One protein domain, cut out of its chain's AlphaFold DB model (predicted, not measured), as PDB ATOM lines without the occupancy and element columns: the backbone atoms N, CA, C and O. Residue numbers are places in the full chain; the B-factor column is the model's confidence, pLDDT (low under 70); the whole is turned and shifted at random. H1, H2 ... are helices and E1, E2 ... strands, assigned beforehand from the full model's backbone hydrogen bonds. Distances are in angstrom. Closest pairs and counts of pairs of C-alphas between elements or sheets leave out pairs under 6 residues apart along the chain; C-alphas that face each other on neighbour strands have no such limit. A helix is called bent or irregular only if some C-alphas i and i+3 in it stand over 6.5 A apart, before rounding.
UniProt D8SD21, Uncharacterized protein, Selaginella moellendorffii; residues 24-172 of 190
ATOM      1  N   SER A  24      41.953 132.285  20.545       50.53
ATOM      2  CA  SER A  24      40.768 131.588  20.029       50.53
ATOM      3  C   SER A  24      39.549 132.504  19.873       50.53
ATOM      4  O   SER A  24      38.807 132.345  18.907       50.53
ATOM      5  N   GLU A  25      39.372 133.500  20.748       51.25
ATOM      6  CA  GLU A  25      38.253 134.465  20.689       51.25
ATOM      7  C   GLU A  25      38.406 135.508  19.562       51.25
ATOM      8  O   GLU A  25      37.465 136.208  19.199       51.25
ATOM      9  N   TRP A  26      39.595 135.588  18.968       54.28
ATOM     10  CA  TRP A  26      40.009 136.614  18.013       54.28
ATOM     11  C   TRP A  26      39.835 136.152  16.578       54.28
ATOM     12  O   TRP A  26      39.707 136.967  15.665       54.28
ATOM     13  N   THR A  27      39.785 134.829  16.416       53.12
ATOM     14  CA  THR A  27      39.325 134.116  15.232       53.12
ATOM     15  C   THR A  27      38.188 134.844  14.544       53.12
ATOM     16  O   THR A  27      38.287 135.115  13.362       53.12
ATOM     17  N   ASN A  28      37.134 135.205  15.278       52.56
ATOM     18  CA  ASN A  28      35.926 135.762  14.680       52.56
ATOM     19  C   ASN A  28      36.158 137.160  14.094       52.56
ATOM     20  O   ASN A  28      35.612 137.474  13.043       52.56
ATOM     21  N   ALA A  29      36.984 137.986  14.741       49.56
ATOM     22  CA  ALA A  29      37.304 139.326  14.255       49.56
ATOM     23  C   ALA A  29      38.247 139.279  13.041       49.56
ATOM     24  O   ALA A  29      38.042 140.002  12.070       49.56
ATOM     25  N   VAL A  30      39.224 138.366  13.060       52.91
ATOM     26  CA  VAL A  30      40.112 138.093  11.920       52.91
ATOM     27  C   VAL A  30      39.342 137.474  10.752       52.91
ATOM     28  O   VAL A  30      39.528 137.879   9.609       52.91
ATOM     29  N   GLU A  31      38.444 136.523  11.022       52.66
ATOM     30  CA  GLU A  31      37.576 135.896  10.024       52.66
ATOM     31  C   GLU A  31      36.619 136.905   9.392       52.66
ATOM     32  O   GLU A  31      36.417 136.850   8.184       52.66
ATOM     33  N   LEU A  32      36.041 137.824  10.171       50.53
ATOM     34  CA  LEU A  32      35.151 138.868   9.661       50.53
ATOM     35  C   LEU A  32      35.892 139.824   8.713       50.53
ATOM     36  O   LEU A  32      35.375 140.133   7.642       50.53
ATOM     37  N   ASP A  33      37.114 140.232   9.067       48.06
ATOM     38  CA  ASP A  33      37.940 141.122   8.239       48.06
ATOM     39  C   ASP A  33      38.427 140.416   6.958       48.06
ATOM     40  O   ASP A  33      38.340 140.972   5.861       48.06
ATOM     41  N   CYS A  34      38.812 139.135   7.068       50.50
ATOM     42  CA  CYS A  34      39.168 138.277   5.930       50.50
ATOM     43  C   CYS A  34      37.983 137.961   4.999       50.50
ATOM     44  O   CYS A  34      38.204 137.648   3.830       50.50
ATOM     45  N   ARG A  35      36.742 137.981   5.511       50.84
ATOM     46  CA  ARG A  35      35.507 137.707   4.751       50.84
ATOM     47  C   ARG A  35      34.873 138.957   4.144       50.84
ATOM     48  O   ARG A  35      33.944 138.808   3.355       50.84
ATOM     49  N   SER A  36      35.320 140.164   4.497       45.78
ATOM     50  CA  SER A  36      34.765 141.380   3.898       45.78
ATOM     51  C   SER A  36      35.093 141.428   2.397       45.78
ATOM     52  O   SER A  36      36.234 141.229   1.984       45.78
ATOM     53  N   GLU A  37      34.089 141.700   1.561       43.75
ATOM     54  CA  GLU A  37      34.169 141.739   0.086       43.75
ATOM     55  C   GLU A  37      35.133 142.815  -0.472       43.75
ATOM     56  O   GLU A  37      35.297 142.958  -1.680       43.75
ATOM     57  N   LEU A  38      35.847 143.543   0.394       45.97
ATOM     58  CA  LEU A  38      37.001 144.377   0.040       45.97
ATOM     59  C   LEU A  38      38.270 143.547  -0.272       45.97
ATOM     60  O   LEU A  38      39.284 144.111  -0.697       45.97
ATOM     61  N   ALA A  39      38.211 142.220  -0.096       45.47
ATOM     62  CA  ALA A  39      39.300 141.252  -0.255       45.47
ATOM     63  C   ALA A  39      39.949 141.179  -1.655       45.47
ATOM     64  O   ALA A  39      41.038 140.618  -1.783       45.47
ATOM     65  N   GLU A  40      39.373 141.792  -2.695       46.38
ATOM     66  CA  GLU A  40      40.065 141.928  -3.988       46.38
ATOM     67  C   GLU A  40      41.226 142.941  -3.954       46.38
ATOM     68  O   GLU A  40      42.050 142.972  -4.870       46.38
ATOM     69  N   ARG A  41      41.358 143.765  -2.902       43.50
ATOM     70  CA  ARG A  41      42.415 144.788  -2.826       43.50
ATOM     71  C   ARG A  41      43.347 144.601  -1.623       43.50
ATOM     72  O   ARG A  41      43.105 145.116  -0.538       43.50
ATOM     73  N   ASN A  42      44.514 144.014  -1.917       48.50
ATOM     74  CA  ASN A  42      45.761 143.975  -1.129       48.50
ATOM     75  C   ASN A  42      45.815 143.013   0.084       48.50
ATOM     76  O   ASN A  42      45.576 143.436   1.217       48.50
ATOM     77  N   PRO A  43      46.312 141.771  -0.106       49.97
ATOM     78  CA  PRO A  43      46.619 140.822   0.978       49.97
ATOM     79  C   PRO A  43      47.544 141.390   2.069       49.97
ATOM     80  O   PRO A  43      47.442 141.027   3.238       49.97
ATOM     81  N   SER A  44      48.425 142.315   1.690       47.12
ATOM     82  CA  SER A  44      49.311 143.078   2.573       47.12
ATOM     83  C   SER A  44      48.569 143.965   3.579       47.12
ATOM     84  O   SER A  44      48.911 143.990   4.758       47.12
ATOM     85  N   ARG A  45      47.489 144.635   3.142       53.09
ATOM     86  CA  ARG A  45      46.659 145.479   4.021       53.09
ATOM     87  C   ARG A  45      45.896 144.643   5.044       53.09
ATOM     88  O   ARG A  45      45.802 145.041   6.197       53.09
ATOM     89  N   ILE A  46      45.407 143.474   4.629       55.53
ATOM     90  CA  ILE A  46      44.713 142.520   5.505       55.53
ATOM     91  C   ILE A  46      45.679 141.987   6.578       55.53
ATOM     92  O   ILE A  46      45.337 141.961   7.757       55.53
ATOM     93  N   GLY A  47      46.922 141.655   6.205       54.50
ATOM     94  CA  GLY A  47      47.966 141.264   7.161       54.50
ATOM     95  C   GLY A  47      48.220 142.324   8.239       54.50
ATOM     96  O   GLY A  47      48.187 142.003   9.424       54.50
ATOM     97  N   TRP A  48      48.375 143.592   7.843       57.72
ATOM     98  CA  TRP A  48      48.578 144.700   8.785       57.72
ATOM     99  C   TRP A  48      47.399 144.936   9.728       57.72
ATOM    100  O   TRP A  48      47.618 145.198  10.913       57.72
ATOM    101  N   HIS A  49      46.159 144.836   9.241       63.56
ATOM    102  CA  HIS A  49      44.984 144.971  10.103       63.56
ATOM    103  C   HIS A  49      44.918 143.849  11.139       63.56
ATOM    104  O   HIS A  49      44.669 144.118  12.314       63.56
ATOM    105  N   ILE A  50      45.227 142.612  10.740       64.69
ATOM    106  CA  ILE A  50      45.243 141.465  11.652       64.69
ATOM    107  C   ILE A  50      46.361 141.611  12.691       64.69
ATOM    108  O   ILE A  50      46.118 141.403  13.874       64.69
ATOM    109  N   GLU A  51      47.568 142.009  12.292       70.19
ATOM    110  CA  GLU A  51      48.697 142.225  13.211       70.19
ATOM    111  C   GLU A  51      48.409 143.351  14.214       70.19
ATOM    112  O   GLU A  51      48.617 143.190  15.422       70.19
ATOM    113  N   GLY A  52      47.854 144.467  13.732       70.94
ATOM    114  CA  GLY A  52      47.440 145.586  14.575       70.94
ATOM    115  C   GLY A  52      46.314 145.214  15.543       70.94
ATOM    116  O   GLY A  52      46.343 145.616  16.712       70.94
ATOM    117  N   LEU A  53      45.350 144.402  15.098       70.12
ATOM    118  CA  LEU A  53      44.275 143.882  15.941       70.12
ATOM    119  C   LEU A  53      44.828 142.931  17.009       70.12
ATOM    120  O   LEU A  53      44.487 143.091  18.184       70.12
ATOM    121  N   VAL A  54      45.731 142.018  16.613       73.56
ATOM    122  CA  VAL A  54      46.441 141.078  17.496       73.56
ATOM    123  C   VAL A  54      47.132 141.821  18.648       73.56
ATOM    124  O   VAL A  54      47.038 141.457  19.818       73.56
ATOM    125  N   ILE A  55      47.798 142.928  18.353       77.12
ATOM    126  CA  ILE A  55      48.456 143.720  19.394       77.12
ATOM    127  C   ILE A  55      47.448 144.480  20.248       77.12
ATOM    128  O   ILE A  55      47.605 144.554  21.467       77.12
ATOM    129  N   SER A  56      46.418 145.051  19.628       73.00
ATOM    130  CA  SER A  56      45.453 145.898  20.325       73.00
ATOM    131  C   SER A  56      44.708 145.137  21.415       73.00
ATOM    132  O   SER A  56      44.645 145.618  22.544       73.00
ATOM    133  N   VAL A  57      44.210 143.932  21.139       71.94
ATOM    134  CA  VAL A  57      43.491 143.178  22.177       71.94
ATOM    135  C   VAL A  57      44.452 142.630  23.241       71.94
ATOM    136  O   VAL A  57      44.083 142.641  24.409       71.94
ATOM    137  N   ILE A  58      45.707 142.279  22.925       77.50
ATOM    138  CA  ILE A  58      46.685 141.834  23.941       77.50
ATOM    139  C   ILE A  58      46.966 143.003  24.885       77.50
ATOM    140  O   ILE A  58      46.994 142.829  26.101       77.50
ATOM    141  N   ARG A  59      47.117 144.215  24.337       80.69
ATOM    142  CA  ARG A  59      47.290 145.444  25.118       80.69
ATOM    143  C   ARG A  59      46.086 145.745  26.003       80.69
ATOM    144  O   ARG A  59      46.288 146.126  27.148       80.69
ATOM    145  N   VAL A  60      44.866 145.572  25.491       74.06
ATOM    146  CA  VAL A  60      43.628 145.759  26.268       74.06
ATOM    147  C   VAL A  60      43.515 144.717  27.380       74.06
ATOM    148  O   VAL A  60      43.136 145.055  28.496       74.06
ATOM    149  N   GLN A  61      43.869 143.464  27.099       73.12
ATOM    150  CA  GLN A  61      43.851 142.391  28.089       73.12
ATOM    151  C   GLN A  61      44.960 142.554  29.139       73.12
ATOM    152  O   GLN A  61      44.785 142.118  30.270       73.12
ATOM    153  N   GLY A  62      46.099 143.162  28.790       79.88
ATOM    154  CA  GLY A  62      47.220 143.366  29.714       79.88
ATOM    155  C   GLY A  62      47.905 142.065  30.149       79.88
ATOM    156  O   GLY A  62      48.560 142.021  31.192       79.88
ATOM    157  N   ARG A  63      47.724 140.975  29.392       80.12
ATOM    158  CA  ARG A  63      48.248 139.646  29.731       80.12
ATOM    159  C   ARG A  63      48.490 138.766  28.506       80.12
ATOM    160  O   ARG A  63      47.840 138.933  27.477       80.12
ATOM    161  N   LEU A  64      49.407 137.808  28.636       74.69
ATOM    162  CA  LEU A  64      49.583 136.684  27.708       74.69
ATOM    163  C   LEU A  64      49.204 135.365  28.402       74.69
ATOM    164  O   LEU A  64      49.524 135.198  29.578       74.69
ATOM    165  N   PHE A  65      48.624 134.427  27.640       69.50
ATOM    166  CA  PHE A  65      48.292 133.041  28.031       69.50
ATOM    167  C   PHE A  65      47.580 132.902  29.387       69.50
ATOM    168  O   PHE A  65      48.269 132.742  30.389       69.50
ATOM    169  N   ASP A  66      46.241 132.911  29.424       64.12
ATOM    170  CA  ASP A  66      45.436 132.641  30.636       64.12
ATOM    171  C   ASP A  66      46.060 133.210  31.934       64.12
ATOM    172  O   ASP A  66      46.243 132.507  32.923       64.12
ATOM    173  N   ASP A  67      46.463 134.485  31.893       67.31
ATOM    174  CA  ASP A  67      47.053 135.266  32.999       67.31
ATOM    175  C   ASP A  67      48.480 134.931  33.426       67.31
ATOM    176  O   ASP A  67      49.029 135.594  34.308       67.31
ATOM    177  N   ALA A  68      49.136 133.976  32.772       72.75
ATOM    178  CA  ALA A  68      50.476 133.553  33.151       72.75
ATOM    179  C   ALA A  68      51.515 134.682  33.061       72.75
ATOM    180  O   ALA A  68      52.477 134.680  33.832       72.75
ATOM    181  N   TYR A  69      51.342 135.629  32.131       84.31
ATOM    182  CA  TYR A  69      52.252 136.763  31.966       84.31
ATOM    183  C   TYR A  69      51.480 138.080  31.847       84.31
ATOM    184  O   TYR A  69      51.245 138.587  30.749       84.31
ATOM    185  N   SER A  70      51.075 138.634  32.989       88.56
ATOM    186  CA  SER A  70      50.491 139.973  33.069       88.56
ATOM    187  C   SER A  70      51.562 141.064  33.009       88.56
ATOM    188  O   SER A  70      52.667 140.918  33.552       88.56
ATOM    189  N   PHE A  71      51.230 142.160  32.333       92.19
ATOM    190  CA  PHE A  71      52.089 143.326  32.156       92.19
ATOM    191  C   PHE A  71      51.284 144.608  32.358       92.19
ATOM    192  O   PHE A  71      50.113 144.688  31.993       92.19
ATOM    193  N   LYS A  72      51.932 145.637  32.905       91.12
ATOM    194  CA  LYS A  72      51.336 146.973  33.052       91.12
ATOM    195  C   LYS A  72      51.730 147.908  31.913       91.12
ATOM    196  O   LYS A  72      50.985 148.826  31.575       91.12
ATOM    197  N   TRP A  73      52.883 147.658  31.299       92.88
ATOM    198  CA  TRP A  73      53.456 148.541  30.291       92.88
ATOM    199  C   TRP A  73      53.536 147.868  28.932       92.88
ATOM    200  O   TRP A  73      53.993 146.734  28.818       92.88
ATOM    201  N   TYR A  74      53.148 148.607  27.896       91.31
ATOM    202  CA  TYR A  74      53.416 148.242  26.511       91.31
ATOM    203  C   TYR A  74      54.422 149.220  25.907       91.31
ATOM    204  O   TYR A  74      54.206 150.434  25.951       91.31
ATOM    205  N   ARG A  75      55.509 148.706  25.331       92.06
ATOM    206  CA  ARG A  75      56.541 149.499  24.649       92.06
ATOM    207  C   ARG A  75      56.756 148.988  23.233       92.06
ATOM    208  O   ARG A  75      56.416 147.854  22.906       92.06
ATOM    209  N   THR A  76      57.324 149.836  22.384       90.56
ATOM    210  CA  THR A  76      57.661 149.457  21.014       90.56
ATOM    211  C   THR A  76      59.157 149.544  20.755       90.56
ATOM    212  O   THR A  76      59.860 150.319  21.404       90.56
ATOM    213  N   TYR A  77      59.645 148.749  19.807       88.50
ATOM    214  CA  TYR A  77      61.024 148.803  19.329       88.50
ATOM    215  C   TYR A  77      61.073 148.915  17.803       88.50
ATOM    216  O   TYR A  77      60.233 148.358  17.094       88.50
ATOM    217  N   ALA A  78      62.055 149.655  17.290       87.56
ATOM    218  CA  ALA A  78      62.367 149.660  15.865       87.56
ATOM    219  C   ALA A  78      63.149 148.389  15.500       87.56
ATOM    220  O   ALA A  78      63.915 147.874  16.318       87.56
ATOM    221  N   HIS A  79      62.963 147.892  14.278       83.00
ATOM    222  CA  HIS A  79      63.704 146.732  13.784       83.00
ATOM    223  C   HIS A  79      65.219 146.988  13.818       83.00
ATOM    224  O   HIS A  79      65.663 148.060  13.407       83.00
ATOM    225  N   GLY A  80      65.998 146.028  14.324       84.50
ATOM    226  CA  GLY A  80      67.453 146.150  14.488       84.50
ATOM    227  C   GLY A  80      67.889 146.966  15.713       84.50
ATOM    228  O   GLY A  80      69.083 147.104  15.974       84.50
ATOM    229  N   HIS A  81      66.939 147.510  16.479       88.56
ATOM    230  CA  HIS A  81      67.184 148.291  17.694       88.56
ATOM    231  C   HIS A  81      66.618 147.621  18.954       88.56
ATOM    232  O   HIS A  81      66.432 148.276  19.983       88.56
ATOM    233  N   GLU A  82      66.366 146.312  18.904       89.38
ATOM    234  CA  GLU A  82      65.760 145.528  19.980       89.38
ATOM    235  C   GLU A  82      66.574 145.651  21.280       89.38
ATOM    236  O   GLU A  82      66.035 146.009  22.325       89.38
ATOM    237  N   VAL A  83      67.897 145.451  21.210       90.69
ATOM    238  CA  VAL A  83      68.797 145.533  22.379       90.69
ATOM    239  C   VAL A  83      68.781 146.923  23.014       90.69
ATOM    240  O   VAL A  83      68.743 147.054  24.238       90.69
ATOM    241  N   ALA A  84      68.820 147.975  22.194       91.06
ATOM    242  CA  ALA A  84      68.802 149.347  22.687       91.06
ATOM    243  C   ALA A  84      67.472 149.659  23.385       91.06
ATOM    244  O   ALA A  84      67.463 150.253  24.463       91.06
ATOM    245  N   ALA A  85      66.356 149.196  22.816       91.31
ATOM    246  CA  ALA A  85      65.042 149.348  23.422       91.31
ATOM    247  C   ALA A  85      64.960 148.652  24.791       91.31
ATOM    248  O   ALA A  85      64.439 149.250  25.728       91.31
ATOM    249  N   LEU A  86      65.537 147.450  24.938       89.88
ATOM    250  CA  LEU A  86      65.606 146.731  26.219       89.88
ATOM    251  C   LEU A  86      66.393 147.487  27.292       89.88
ATOM    252  O   LEU A  86      65.981 147.540  28.449       89.88
ATOM    253  N   ARG A  87      67.541 148.064  26.919       90.62
ATOM    254  CA  ARG A  87      68.417 148.795  27.849       90.62
ATOM    255  C   ARG A  87      67.789 150.097  28.357       90.62
ATOM    256  O   ARG A  87      68.159 150.558  29.428       90.62
ATOM    257  N   ASN A  88      66.832 150.654  27.619       91.88
ATOM    258  CA  ASN A  88      66.166 151.914  27.954       91.88
ATOM    259  C   ASN A  88      64.884 151.741  28.785       91.88
ATOM    260  O   ASN A  88      64.188 152.725  29.046       91.88
ATOM    261  N   ILE A  89      64.532 150.519  29.190       92.88
ATOM    262  CA  ILE A  89      63.362 150.287  30.039       92.88
ATOM    263  C   ILE A  89      63.705 150.670  31.479       92.88
ATOM    264  O   ILE A  89      64.706 150.214  32.033       92.88
ATOM    265  N   ALA A  90      62.856 151.486  32.103       93.69
ATOM    266  CA  ALA A  90      63.027 151.843  33.502       93.69
ATOM    267  C   ALA A  90      62.890 150.603  34.401       93.69
ATOM    268  O   ALA A  90      62.045 149.734  34.179       93.69
ATOM    269  N   LEU A  91      63.700 150.540  35.459       92.12
ATOM    270  CA  LEU A  91      63.716 149.397  36.376       92.12
ATOM    271  C   LEU A  91      62.348 149.144  37.031       92.12
ATOM    272  O   LEU A  91      61.945 147.992  37.177       92.12
ATOM    273  N   GLN A  92      61.612 150.210  37.359       94.44
ATOM    274  CA  GLN A  92      60.254 150.117  37.898       94.44
ATOM    275  C   GLN A  92      59.287 149.444  36.911       94.44
ATOM    276  O   GLN A  92      58.504 148.583  37.307       94.44
ATOM    277  N   ASP A  93      59.379 149.764  35.620       95.62
ATOM    278  CA  ASP A  93      58.517 149.150  34.608       95.62
ATOM    279  C   ASP A  93      58.787 147.649  34.498       95.62
ATOM    280  O   ASP A  93      57.858 146.853  34.385       95.62
ATOM    281  N   LEU A  94      60.066 147.255  34.567       94.25
ATOM    282  CA  LEU A  94      60.468 145.848  34.546       94.25
ATOM    283  C   LEU A  94      59.887 145.087  35.741       94.25
ATOM    284  O   LEU A  94      59.484 143.939  35.582       94.25
ATOM    285  N   GLN A  95      59.787 145.706  36.917       95.50
ATOM    286  CA  GLN A  95      59.149 145.086  38.086       95.50
ATOM    287  C   GLN A  95      57.634 144.900  37.891       95.50
ATOM    288  O   GLN A  95      57.061 143.877  38.282       95.50
ATOM    289  N   GLU A  96      56.983 145.859  37.235       94.50
ATOM    290  CA  GLU A  96      55.549 145.820  36.926       94.50
ATOM    291  C   GLU A  96      55.211 144.943  35.703       94.50
ATOM    292  O   GLU A  96      54.052 144.585  35.491       94.50
ATOM    293  N   GLY A  97      56.225 144.516  34.949       94.75
ATOM    294  CA  GLY A  97      56.092 143.714  33.740       94.75
ATOM    295  C   GLY A  97      55.867 144.584  32.504       94.75
ATOM    296  O   GLY A  97      54.968 145.430  32.461       94.75
ATOM    297  N   VAL A  98      56.670 144.328  31.474       95.56
ATOM    298  CA  VAL A  98      56.643 145.051  30.201       95.56
ATOM    299  C   VAL A  98      56.404 144.070  29.070       95.56
ATOM    300  O   VAL A  98      57.116 143.077  28.952       95.56
ATOM    301  N   LEU A  99      55.435 144.371  28.213       93.69
ATOM    302  CA  LEU A  99      55.307 143.751  26.906       93.69
ATOM    303  C   LEU A  99      55.880 144.687  25.844       93.69
ATOM    304  O   LEU A  99      55.548 145.870  25.785       93.69
ATOM    305  N   MET A 100      56.728 144.150  24.984       91.94
ATOM    306  CA  MET A 100      57.311 144.855  23.858       91.94
ATOM    307  C   MET A 100      56.790 144.286  22.546       91.94
ATOM    308  O   MET A 100      56.655 143.071  22.425       91.94
ATOM    309  N   GLY A 101      56.549 145.148  21.563       88.62
ATOM    310  CA  GLY A 101      56.269 144.749  20.182       88.62
ATOM    311  C   GLY A 101      56.978 145.650  19.167       88.62
ATOM    312  O   GLY A 101      57.521 146.692  19.537       88.62
ATOM    313  N   PRO A 102      57.004 145.293  17.878       84.75
ATOM    314  CA  PRO A 102      57.653 146.113  16.865       84.75
ATOM    315  C   PRO A 102      56.864 147.408  16.603       84.75
ATOM    316  O   PRO A 102      55.641 147.450  16.736       84.75
ATOM    317  N   GLN A 103      57.562 148.478  16.218       83.69
ATOM    318  CA  GLN A 103      56.950 149.742  15.779       83.69
ATOM    319  C   GLN A 103      56.245 149.619  14.428       83.69
ATOM    320  O   GLN A 103      55.226 150.266  14.203       83.69
ATOM    321  N   ALA A 104      56.805 148.804  13.537       75.44
ATOM    322  CA  ALA A 104      56.250 148.522  12.226       75.44
ATOM    323  C   ALA A 104      56.055 147.016  12.092       75.44
ATOM    324  O   ALA A 104      56.965 146.235  12.384       75.44
ATOM    325  N   PHE A 105      54.870 146.614  11.651       69.19
ATOM    326  CA  PHE A 105      54.571 145.208  11.454       69.19
ATOM    327  C   PHE A 105      55.129 144.753  10.112       69.19
ATOM    328  O   PHE A 105      54.895 145.367   9.067       69.19
ATOM    329  N   ASN A 106      55.919 143.685  10.151       61.28
ATOM    330  CA  ASN A 106      56.198 142.937   8.943       61.28
ATOM    331  C   ASN A 106      54.974 142.047   8.729       61.28
ATOM    332  O   ASN A 106      54.604 141.349   9.658       61.28
ATOM    333  N   GLU A 107      54.375 142.063   7.537       57.97
ATOM    334  CA  GLU A 107      53.126 141.354   7.174       57.97
ATOM    335  C   GLU A 107      53.185 139.810   7.312       57.97
ATOM    336  O   GLU A 107      52.446 139.080   6.636       57.97
ATOM    337  N   LYS A 108      54.176 139.272   8.026       67.75
ATOM    338  CA  LYS A 108      54.514 137.855   8.123       67.75
ATOM    339  C   LYS A 108      54.378 137.352   9.557       67.75
ATOM    340  O   LYS A 108      53.890 136.236   9.738       67.75
ATOM    341  N   ALA A 109      54.819 138.124  10.550       71.25
ATOM    342  CA  ALA A 109      54.754 137.745  11.954       71.25
ATOM    343  C   ALA A 109      54.825 138.953  12.896       71.25
ATOM    344  O   ALA A 109      55.563 139.912  12.671       71.25
ATOM    345  N   VAL A 110      54.124 138.828  14.020       77.88
ATOM    346  CA  VAL A 110      54.255 139.719  15.169       77.88
ATOM    347  C   VAL A 110      55.200 139.090  16.175       77.88
ATOM    348  O   VAL A 110      54.961 137.980  16.649       77.88
ATOM    349  N   ASP A 111      56.241 139.828  16.533       82.44
ATOM    350  CA  ASP A 111      57.198 139.423  17.550       82.44
ATOM    351  C   ASP A 111      56.927 140.209  18.828       82.44
ATOM    352  O   ASP A 111      57.092 141.423  18.878       82.44
ATOM    353  N   LEU A 112      56.451 139.518  19.856       86.00
ATOM    354  CA  LEU A 112      56.180 140.098  21.160       86.00
ATOM    355  C   LEU A 112      57.192 139.584  22.170       86.00
ATOM    356  O   LEU A 112      57.514 138.398  22.185       86.00
ATOM    357  N   VAL A 113      57.662 140.458  23.050       89.75
ATOM    358  CA  VAL A 113      58.578 140.073  24.123       89.75
ATOM    359  C   VAL A 113      58.078 140.607  25.443       89.75
ATOM    360  O   VAL A 113      58.014 141.812  25.658       89.75
ATOM    361  N   TYR A 114      57.716 139.693  26.328       92.81
ATOM    362  CA  TYR A 114      57.400 140.006  27.707       92.81
ATOM    363  C   TYR A 114      58.652 139.917  28.570       92.81
ATOM    364  O   TYR A 114      59.451 138.990  28.419       92.81
ATOM    365  N   ILE A 115      58.809 140.871  29.482       94.56
ATOM    366  CA  ILE A 115      59.959 140.971  30.371       94.56
ATOM    367  C   ILE A 115      59.487 141.369  31.755       94.56
ATOM    368  O   ILE A 115      58.724 142.325  31.912       94.56
ATOM    369  N   LYS A 116      59.992 140.659  32.764       95.75
ATOM    370  CA  LYS A 116      59.758 140.988  34.164       95.75
ATOM    371  C   LYS A 116      61.010 140.800  35.002       95.75
ATOM    372  O   LYS A 116      61.688 139.786  34.873       95.75
ATOM    373  N   LEU A 117      61.280 141.765  35.873       95.25
ATOM    374  CA  LEU A 117      62.263 141.668  36.945       95.25
ATOM    375  C   LEU A 117      61.544 141.277  38.236       95.25
ATOM    376  O   LEU A 117      60.659 141.990  38.709       95.25
ATOM    377  N   PHE A 118      61.923 140.148  38.816       93.50
ATOM    378  CA  PHE A 118      61.402 139.704  40.101       93.50
ATOM    379  C   PHE A 118      62.197 140.294  41.267       93.50
ATOM    380  O   PHE A 118      63.349 140.698  41.128       93.50
ATOM    381  N   ALA A 119      61.586 140.300  42.455       91.19
ATOM    382  CA  ALA A 119      62.193 140.839  43.674       91.19
ATOM    383  C   ALA A 119      63.517 140.151  44.066       91.19
ATOM    384  O   ALA A 119      64.346 140.755  44.736       91.19
ATOM    385  N   ASN A 120      63.734 138.909  43.625       90.19
ATOM    386  CA  ASN A 120      64.983 138.170  43.830       90.19
ATOM    387  C   ASN A 120      66.112 138.571  42.857       90.19
ATOM    388  O   ASN A 120      67.171 137.953  42.882       90.19
ATOM    389  N   GLY A 121      65.891 139.567  41.993       89.62
ATOM    390  CA  GLY A 121      66.870 140.031  41.008       89.62
ATOM    391  C   GLY A 121      66.898 139.221  39.708       89.62
ATOM    392  O   GLY A 121      67.720 139.509  38.838       89.62
ATOM    393  N   ASN A 122      66.010 138.235  39.547       93.25
ATOM    394  CA  ASN A 122      65.945 137.429  38.332       93.25
ATOM    395  C   ASN A 122      65.053 138.080  37.281       93.25
ATOM    396  O   ASN A 122      63.958 138.564  37.581       93.25
ATOM    397  N   TYR A 123      65.487 138.001  36.030       94.00
ATOM    398  CA  TYR A 123      64.672 138.361  34.885       94.00
ATOM    399  C   TYR A 123      63.980 137.128  34.316       94.00
ATOM    400  O   TYR A 123      64.610 136.089  34.118       94.00
ATOM    401  N   LEU A 124      62.704 137.276  33.980       93.38
ATOM    402  CA  LEU A 124      62.001 136.386  33.068       93.38
ATOM    403  C   LEU A 124      61.787 137.110  31.751       93.38
ATOM    404  O   LEU A 124      61.251 138.217  31.721       93.38
ATOM    405  N   VAL A 125      62.171 136.444  30.671       91.25
ATOM    406  CA  VAL A 125      61.897 136.865  29.306       91.25
ATOM    407  C   VAL A 125      61.049 135.810  28.618       91.25
ATOM    408  O   VAL A 125      61.389 134.629  28.601       91.25
ATOM    409  N   VAL A 126      59.956 136.243  28.005       87.94
ATOM    410  CA  VAL A 126      59.095 135.397  27.186       87.94
ATOM    411  C   VAL A 126      59.014 136.006  25.797       87.94
ATOM    412  O   VAL A 126      58.377 137.039  25.610       87.94
ATOM    413  N   ALA A 127      59.655 135.368  24.822       85.19
ATOM    414  CA  ALA A 127      59.568 135.759  23.422       85.19
ATOM    415  C   ALA A 127      58.465 134.944  22.733       85.19
ATOM    416  O   ALA A 127      58.505 133.714  22.721       85.19
ATOM    417  N   LEU A 128      57.480 135.631  22.167       81.25
ATOM    418  CA  LEU A 128      56.323 135.067  21.488       81.25
ATOM    419  C   LEU A 128      56.308 135.536  20.036       81.25
ATOM    420  O   LEU A 128      56.179 136.725  19.766       81.25
ATOM    421  N   GLN A 129      56.364 134.592  19.103       79.62
ATOM    422  CA  GLN A 129      56.122 134.877  17.693       79.62
ATOM    423  C   GLN A 129      54.701 134.460  17.311       79.62
ATOM    424  O   GLN A 129      54.362 133.282  17.404       79.62
ATOM    425  N   ILE A 130      53.887 135.400  16.835       76.25
ATOM    426  CA  ILE A 130      52.536 135.150  16.322       76.25
ATOM    427  C   ILE A 130      52.570 135.257  14.805       76.25
ATOM    428  O   ILE A 130      52.917 136.299  14.259       76.25
ATOM    429  N   THR A 131      52.197 134.199  14.092       72.81
ATOM    430  CA  THR A 131      52.051 134.278  12.633       72.81
ATOM    431  C   THR A 131      50.594 134.365  12.225       72.81
ATOM    432  O   THR A 131      49.815 133.462  12.513       72.81
ATOM    433  N   VAL A 132      50.264 135.424  11.490       64.38
ATOM    434  CA  VAL A 132      48.889 135.811  11.153       64.38
ATOM    435  C   VAL A 132      48.349 135.198   9.855       64.38
ATOM    436  O   VAL A 132      47.139 135.154   9.673       64.38
ATOM    437  N   ALA A 133      49.204 134.670   8.966       58.06
ATOM    438  CA  ALA A 133      48.781 134.108   7.676       58.06
ATOM    439  C   ALA A 133      49.355 132.703   7.410       58.06
ATOM    440  O   ALA A 133      50.565 132.469   7.514       58.06
ATOM    441  N   GLN A 134      48.490 131.760   7.013       51.81
ATOM    442  CA  GLN A 134      48.865 130.364   6.745       51.81
ATOM    443  C   GLN A 134      49.757 130.172   5.517       51.81
ATOM    444  O   GLN A 134      50.719 129.408   5.591       51.81
ATOM    445  N   TRP A 135      49.521 130.888   4.414       53.41
ATOM    446  CA  TRP A 135      50.343 130.746   3.201       53.41
ATOM    447  C   TRP A 135      51.787 131.241   3.383       53.41
ATOM    448  O   TRP A 135      52.670 130.851   2.624       53.41
ATOM    449  N   LYS A 136      52.065 132.037   4.426       51.28
ATOM    450  CA  LYS A 136      53.422 132.473   4.799       51.28
ATOM    451  C   LYS A 136      54.120 131.499   5.754       51.28
ATOM    452  O   LYS A 136      55.245 131.752   6.174       51.28
ATOM    453  N   ALA A 137      53.513 130.347   6.072       53.53
ATOM    454  CA  ALA A 137      54.092 129.370   6.995       53.53
ATOM    455  C   ALA A 137      55.444 128.792   6.536       53.53
ATOM    456  O   ALA A 137      56.245 128.404   7.380       53.53
ATOM    457  N   LYS A 138      55.720 128.772   5.224       49.22
ATOM    458  CA  LYS A 138      57.024 128.365   4.667       49.22
ATOM    459  C   LYS A 138      58.092 129.467   4.741       49.22
ATOM    460  O   LYS A 138      59.273 129.150   4.763       49.22
ATOM    461  N   GLU A 139      57.687 130.736   4.831       49.12
ATOM    462  CA  GLU A 139      58.582 131.886   5.058       49.12
ATOM    463  C   GLU A 139      58.788 132.189   6.548       49.12
ATOM    464  O   GLU A 139      59.555 133.083   6.915       49.12
ATOM    465  N   LYS A 140      58.127 131.432   7.432       56.34
ATOM    466  CA  LYS A 140      58.412 131.458   8.861       56.34
ATOM    467  C   LYS A 140      59.813 130.935   9.090       56.34
ATOM    468  O   LYS A 140      60.020 129.724   9.118       56.34
ATOM    469  N   LYS A 141      60.747 131.842   9.326       52.06
ATOM    470  CA  LYS A 141      61.840 131.657  10.282       52.06
ATOM    471  C   LYS A 141      62.729 132.879  10.252       52.06
ATOM    472  O   LYS A 141      63.339 133.158   9.225       52.06
ATOM    473  N   ARG A 142      62.811 133.536  11.410       59.97
ATOM    474  CA  ARG A 142      64.054 134.042  12.014       59.97
ATOM    475  C   ARG A 142      63.788 134.850  13.268       59.97
ATOM    476  O   ARG A 142      64.682 134.924  14.081       59.97
ATOM    477  N   SER A 143      62.600 135.403  13.487       62.72
ATOM    478  CA  SER A 143      62.434 136.345  14.596       62.72
ATOM    479  C   SER A 143      62.729 135.767  15.985       62.72
ATOM    480  O   SER A 143      63.526 136.341  16.718       62.72
ATOM    481  N   HIS A 144      62.187 134.595  16.347       68.88
ATOM    482  CA  HIS A 144      62.560 133.957  17.619       68.88
ATOM    483  C   HIS A 144      64.040 133.540  17.657       68.88
ATOM    484  O   HIS A 144      64.637 133.536  18.725       68.88
ATOM    485  N   THR A 145      64.637 133.214  16.504       75.25
ATOM    486  CA  THR A 145      66.074 132.928  16.356       75.25
ATOM    487  C   THR A 145      66.899 134.180  16.633       75.25
ATOM    488  O   THR A 145      67.800 134.124  17.449       75.25
ATOM    489  N   VAL A 146      66.530 135.330  16.065       79.12
ATOM    490  CA  VAL A 146      67.153 136.636  16.324       79.12
ATOM    491  C   VAL A 146      67.060 136.970  17.813       79.12
ATOM    492  O   VAL A 146      68.055 137.313  18.443       79.12
ATOM    493  N   TRP A 147      65.892 136.779  18.432       81.75
ATOM    494  CA  TRP A 147      65.742 136.992  19.874       81.75
ATOM    495  C   TRP A 147      66.600 136.043  20.715       81.75
ATOM    496  O   TRP A 147      67.213 136.468  21.694       81.75
ATOM    497  N   LYS A 148      66.651 134.763  20.344       83.25
ATOM    498  CA  LYS A 148      67.392 133.724  21.064       83.25
ATOM    499  C   LYS A 148      68.906 133.854  20.916       83.25
ATOM    500  O   LYS A 148      69.614 133.730  21.913       83.25
ATOM    501  N   ASP A 149      69.375 134.094  19.702       86.31
ATOM    502  CA  ASP A 149      70.773 133.926  19.314       86.31
ATOM    503  C   ASP A 149      71.511 135.272  19.209       86.31
ATOM    504  O   ASP A 149      72.735 135.299  19.321       86.31
ATOM    505  N   GLU A 150      70.792 136.393  19.070       88.19
ATOM    506  CA  GLU A 150      71.391 137.723  18.889       88.19
ATOM    507  C   GLU A 150      70.991 138.690  20.014       88.19
ATOM    508  O   GLU A 150      71.837 139.133  20.796       88.19
ATOM    509  N   VAL A 151      69.695 138.985  20.156       88.12
ATOM    510  CA  VAL A 151      69.214 140.070  21.028       88.12
ATOM    511  C   VAL A 151      69.413 139.751  22.509       88.12
ATOM    512  O   VAL A 151      70.001 140.550  23.239       88.12
ATOM    513  N   LEU A 152      68.930 138.597  22.986       88.12
ATOM    514  CA  LEU A 152      69.023 138.261  24.409       88.12
ATOM    515  C   LEU A 152      70.462 138.022  24.877       88.12
ATOM    516  O   LEU A 152      70.797 138.524  25.952       88.12
ATOM    517  N   PRO A 153      71.331 137.320  24.127       90.25
ATOM    518  CA  PRO A 153      72.743 137.216  24.480       90.25
ATOM    519  C   PRO A 153      73.424 138.583  24.607       90.25
ATOM    520  O   PRO A 153      74.132 138.823  25.584       90.25
ATOM    521  N   GLU A 154      73.179 139.501  23.670       91.31
ATOM    522  CA  GLU A 154      73.780 140.838  23.694       91.31
ATOM    523  C   GLU A 154      73.229 141.714  24.829       91.31
ATOM    524  O   GLU A 154      73.967 142.466  25.474       91.31
ATOM    525  N   TRP A 155      71.937 141.599  25.136       90.31
ATOM    526  CA  TRP A 155      71.356 142.286  26.283       90.31
ATOM    527  C   TRP A 155      71.946 141.777  27.607       90.31
ATOM    528  O   TRP A 155      72.352 142.592  28.437       90.31
ATOM    529  N   LYS A 156      72.107 140.451  27.763       89.38
ATOM    530  CA  LYS A 156      72.688 139.814  28.964       89.38
ATOM    531  C   LYS A 156      74.099 140.297  29.290       89.38
ATOM    532  O   LYS A 156      74.421 140.419  30.469       89.38
ATOM    533  N   LYS A 157      74.920 140.639  28.289       87.88
ATOM    534  CA  LYS A 157      76.266 141.205  28.517       87.88
ATOM    535  C   LYS A 157      76.236 142.470  29.383       87.88
ATOM    536  O   LYS A 157      77.186 142.725  30.113       87.88
ATOM    537  N   GLY A 158      75.147 143.242  29.324       81.19
ATOM    538  CA  GLY A 158      74.958 144.455  30.122       81.19
ATOM    539  C   GLY A 158      74.356 144.234  31.513       81.19
ATOM    540  O   GLY A 158      74.217 145.203  32.251       81.19
ATOM    541  N   LEU A 159      73.981 143.000  31.878       82.31
ATOM    542  CA  LEU A 159      73.253 142.696  33.121       82.31
ATOM    543  C   LEU A 159      74.141 142.147  34.253       82.31
ATOM    544  O   LEU A 159      73.654 141.900  35.355       82.31
ATOM    545  N   GLY A 160      75.439 141.948  34.007       81.38
ATOM    546  CA  GLY A 160      76.373 141.432  35.012       81.38
ATOM    547  C   GLY A 160      75.990 140.032  35.510       81.38
ATOM    548  O   GLY A 160      75.822 139.114  34.713       81.38
ATOM    549  N   ALA A 161      75.863 139.866  36.831       80.56
ATOM    550  CA  ALA A 161      75.567 138.584  37.484       80.56
ATOM    551  C   ALA A 161      74.063 138.235  37.555       80.56
ATOM    552  O   ALA A 161      73.685 137.293  38.251       80.56
ATOM    553  N   ALA A 162      73.190 138.995  36.882       85.00
ATOM    554  CA  ALA A 162      71.755 138.735  36.914       85.00
ATOM    555  C   ALA A 162      71.402 137.397  36.245       85.00
ATOM    556  O   ALA A 162      71.881 137.071  35.156       85.00
ATOM    557  N   THR A 163      70.499 136.643  36.869       90.75
ATOM    558  CA  THR A 163      69.965 135.417  36.265       90.75
ATOM    559  C   THR A 163      68.835 135.778  35.310       90.75
ATOM    560  O   THR A 163      67.939 136.545  35.662       90.75
ATOM    561  N   VAL A 164      68.858 135.205  34.107       90.44
ATOM    562  CA  VAL A 164      67.819 135.420  33.093       90.44
ATOM    563  C   VAL A 164      67.241 134.084  32.650       90.44
ATOM    564  O   VAL A 164      67.914 133.316  31.956       90.44
ATOM    565  N   GLU A 165      65.985 133.844  33.011       91.81
ATOM    566  CA  GLU A 165      65.163 132.767  32.467       91.81
ATOM    567  C   GLU A 165      64.534 133.222  31.145       91.81
ATOM    568  O   GLU A 165      64.026 134.340  31.038       91.81
ATOM    569  N   SER A 166      64.578 132.371  30.121       86.25
ATOM    570  CA  SER A 166      64.063 132.691  28.787       86.25
ATOM    571  C   SER A 166      63.186 131.569  28.247       86.25
ATOM    572  O   SER A 166      63.644 130.430  28.141       86.25
ATOM    573  N   LEU A 167      61.958 131.912  27.858       83.00
ATOM    574  CA  LEU A 167      60.983 131.011  27.250       83.00
ATOM    575  C   LEU A 167      60.638 131.500  25.842       83.00
ATOM    576  O   LEU A 167      60.468 132.699  25.618       83.00
ATOM    577  N   TYR A 168      60.515 130.567  24.903       80.50
ATOM    578  CA  TYR A 168      60.233 130.865  23.502       80.50
ATOM    579  C   TYR A 168      58.952 130.160  23.090       80.50
ATOM    580  O   TYR A 168      58.866 128.935  23.166       80.50
ATOM    581  N   TYR A 169      57.975 130.938  22.642       75.25
ATOM    582  CA  TYR A 169      56.690 130.441  22.184       75.25
ATOM    583  C   TYR A 169      56.443 130.827  20.741       75.25
ATOM    584  O   TYR A 169      56.867 131.871  20.240       75.25
ATOM    585  N   TYR A 170      55.670 129.970  20.099       72.69
ATOM    586  CA  TYR A 170      55.179 130.190  18.767       72.69
ATOM    587  C   TYR A 170      53.671 129.993  18.762       72.69
ATOM    588  O   TYR A 170      53.164 128.970  19.218       72.69
ATOM    589  N   ALA A 171      52.972 130.984  18.226       70.19
ATOM    590  CA  ALA A 171      51.537 130.989  18.081       70.19
ATOM    591  C   ALA A 171      51.155 131.105  16.612       70.19
ATOM    592  O   ALA A 171      51.674 131.924  15.849       70.19
ATOM    593  N   MET A 172      50.166 130.315  16.239       65.25
ATOM    594  CA  MET A 172      49.419 130.488  15.012       65.25
ATOM    595  C   MET A 172      47.943 130.385  15.390       65.25
ATOM    596  O   MET A 172      47.602 129.440  16.098       65.25
TER     597      MET A 172
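This is residues 24 to 172 of the 190 residues of an uncharacterized protein of Selaginella moellendorffii (UniProt D8SD21). A twisted five-stranded sheet is sandwiched between helices, with the long H3 over one face and H4 and H6 over the other. H3 runs on past the sheet toward H2 and H1, which are off the sheet and lengthen one end of the model. The 149 printed residues run H1 H2 H3 E1 H4 H5 E2 E3 E4 H6 E5; the sheet, order E1 E2 E3 E4 E5, is mixed, and the class is mixed, helices and strands. The whole is compact, with a radius of gyration of the C-alphas of 16.1 A and spans of 55 by 27 by 21 A.

H1, residues 27 to 35, begins with C-alpha 27 at (39.325, 134.116, 15.232). H2 is residues 37 to 40, and H3, residues 43 to 61, is 27.3 A long. E1 is residues 73 to 77, H4 82 to 87, H5 91 to 96 and E2 98 to 102. E3, residues 110 to 117, is 23.3 A long, and E4, residues 123 to 130, is 22.4 A. H6, residues 143 to 156, measures 18.0 A. E5, residues 164 to 171, measures 22.6 A and ends with C-alpha 171 at (51.537, 130.989, 18.081). H2 is irregular, with C-alphas 37 and 40 7.2 A apart; H6 is only just irregular, with C-alphas 149 and 152 6.9 A apart.

H1 and H3 only just touch, with 3 pairs of C-alphas within 8 A, the closest Val 30 and Ile 50 at 6.1 A; H2 meets H3 only through their link. The sheet has three layers, helices on both faces: H3 over E3 at a height of 10.3 A, H4 and H6 on the opposite face. H4 and H6 touch, closest C-alphas Val 83 and Val 151 at 5.6 A. H6 is over E4 at a height of 9.1 A. H5 stands at the sheet's level; its closest C-alpha pair with E3 is Gln 95 and Leu 117, 4.8 A. E2 E3 E4 form a meander, each strand the antiparallel neighbour of the one before, with N 100 and O 113 at 2.8 A and N 114 and O 126 at 2.8 A. E1, H4 H5, E2 and E4, H6, E5 are strand-helix-strand units, parallel neighbours joined through helices, with right-handed crossovers; N 99 and O 73 are 2.8 A apart, N 167 and O 125 2.9 A. Every O i to N i+4 pair is within hydrogen-bond range in H1, H3, H4 and H5, and 7 of 10 in H6; H2 is too short for one.

The C-alphas of Glu 37 and Ala 161 are the two farthest apart, 55.9 A. The printed part has no cut. The links H3 to E1 and E4 to H6 are long. Mean pLDDT of the printed part is 75.7, with residues 24 to 50, 65 to 67, 105 to 108, 132 to 144 and 172 under 70.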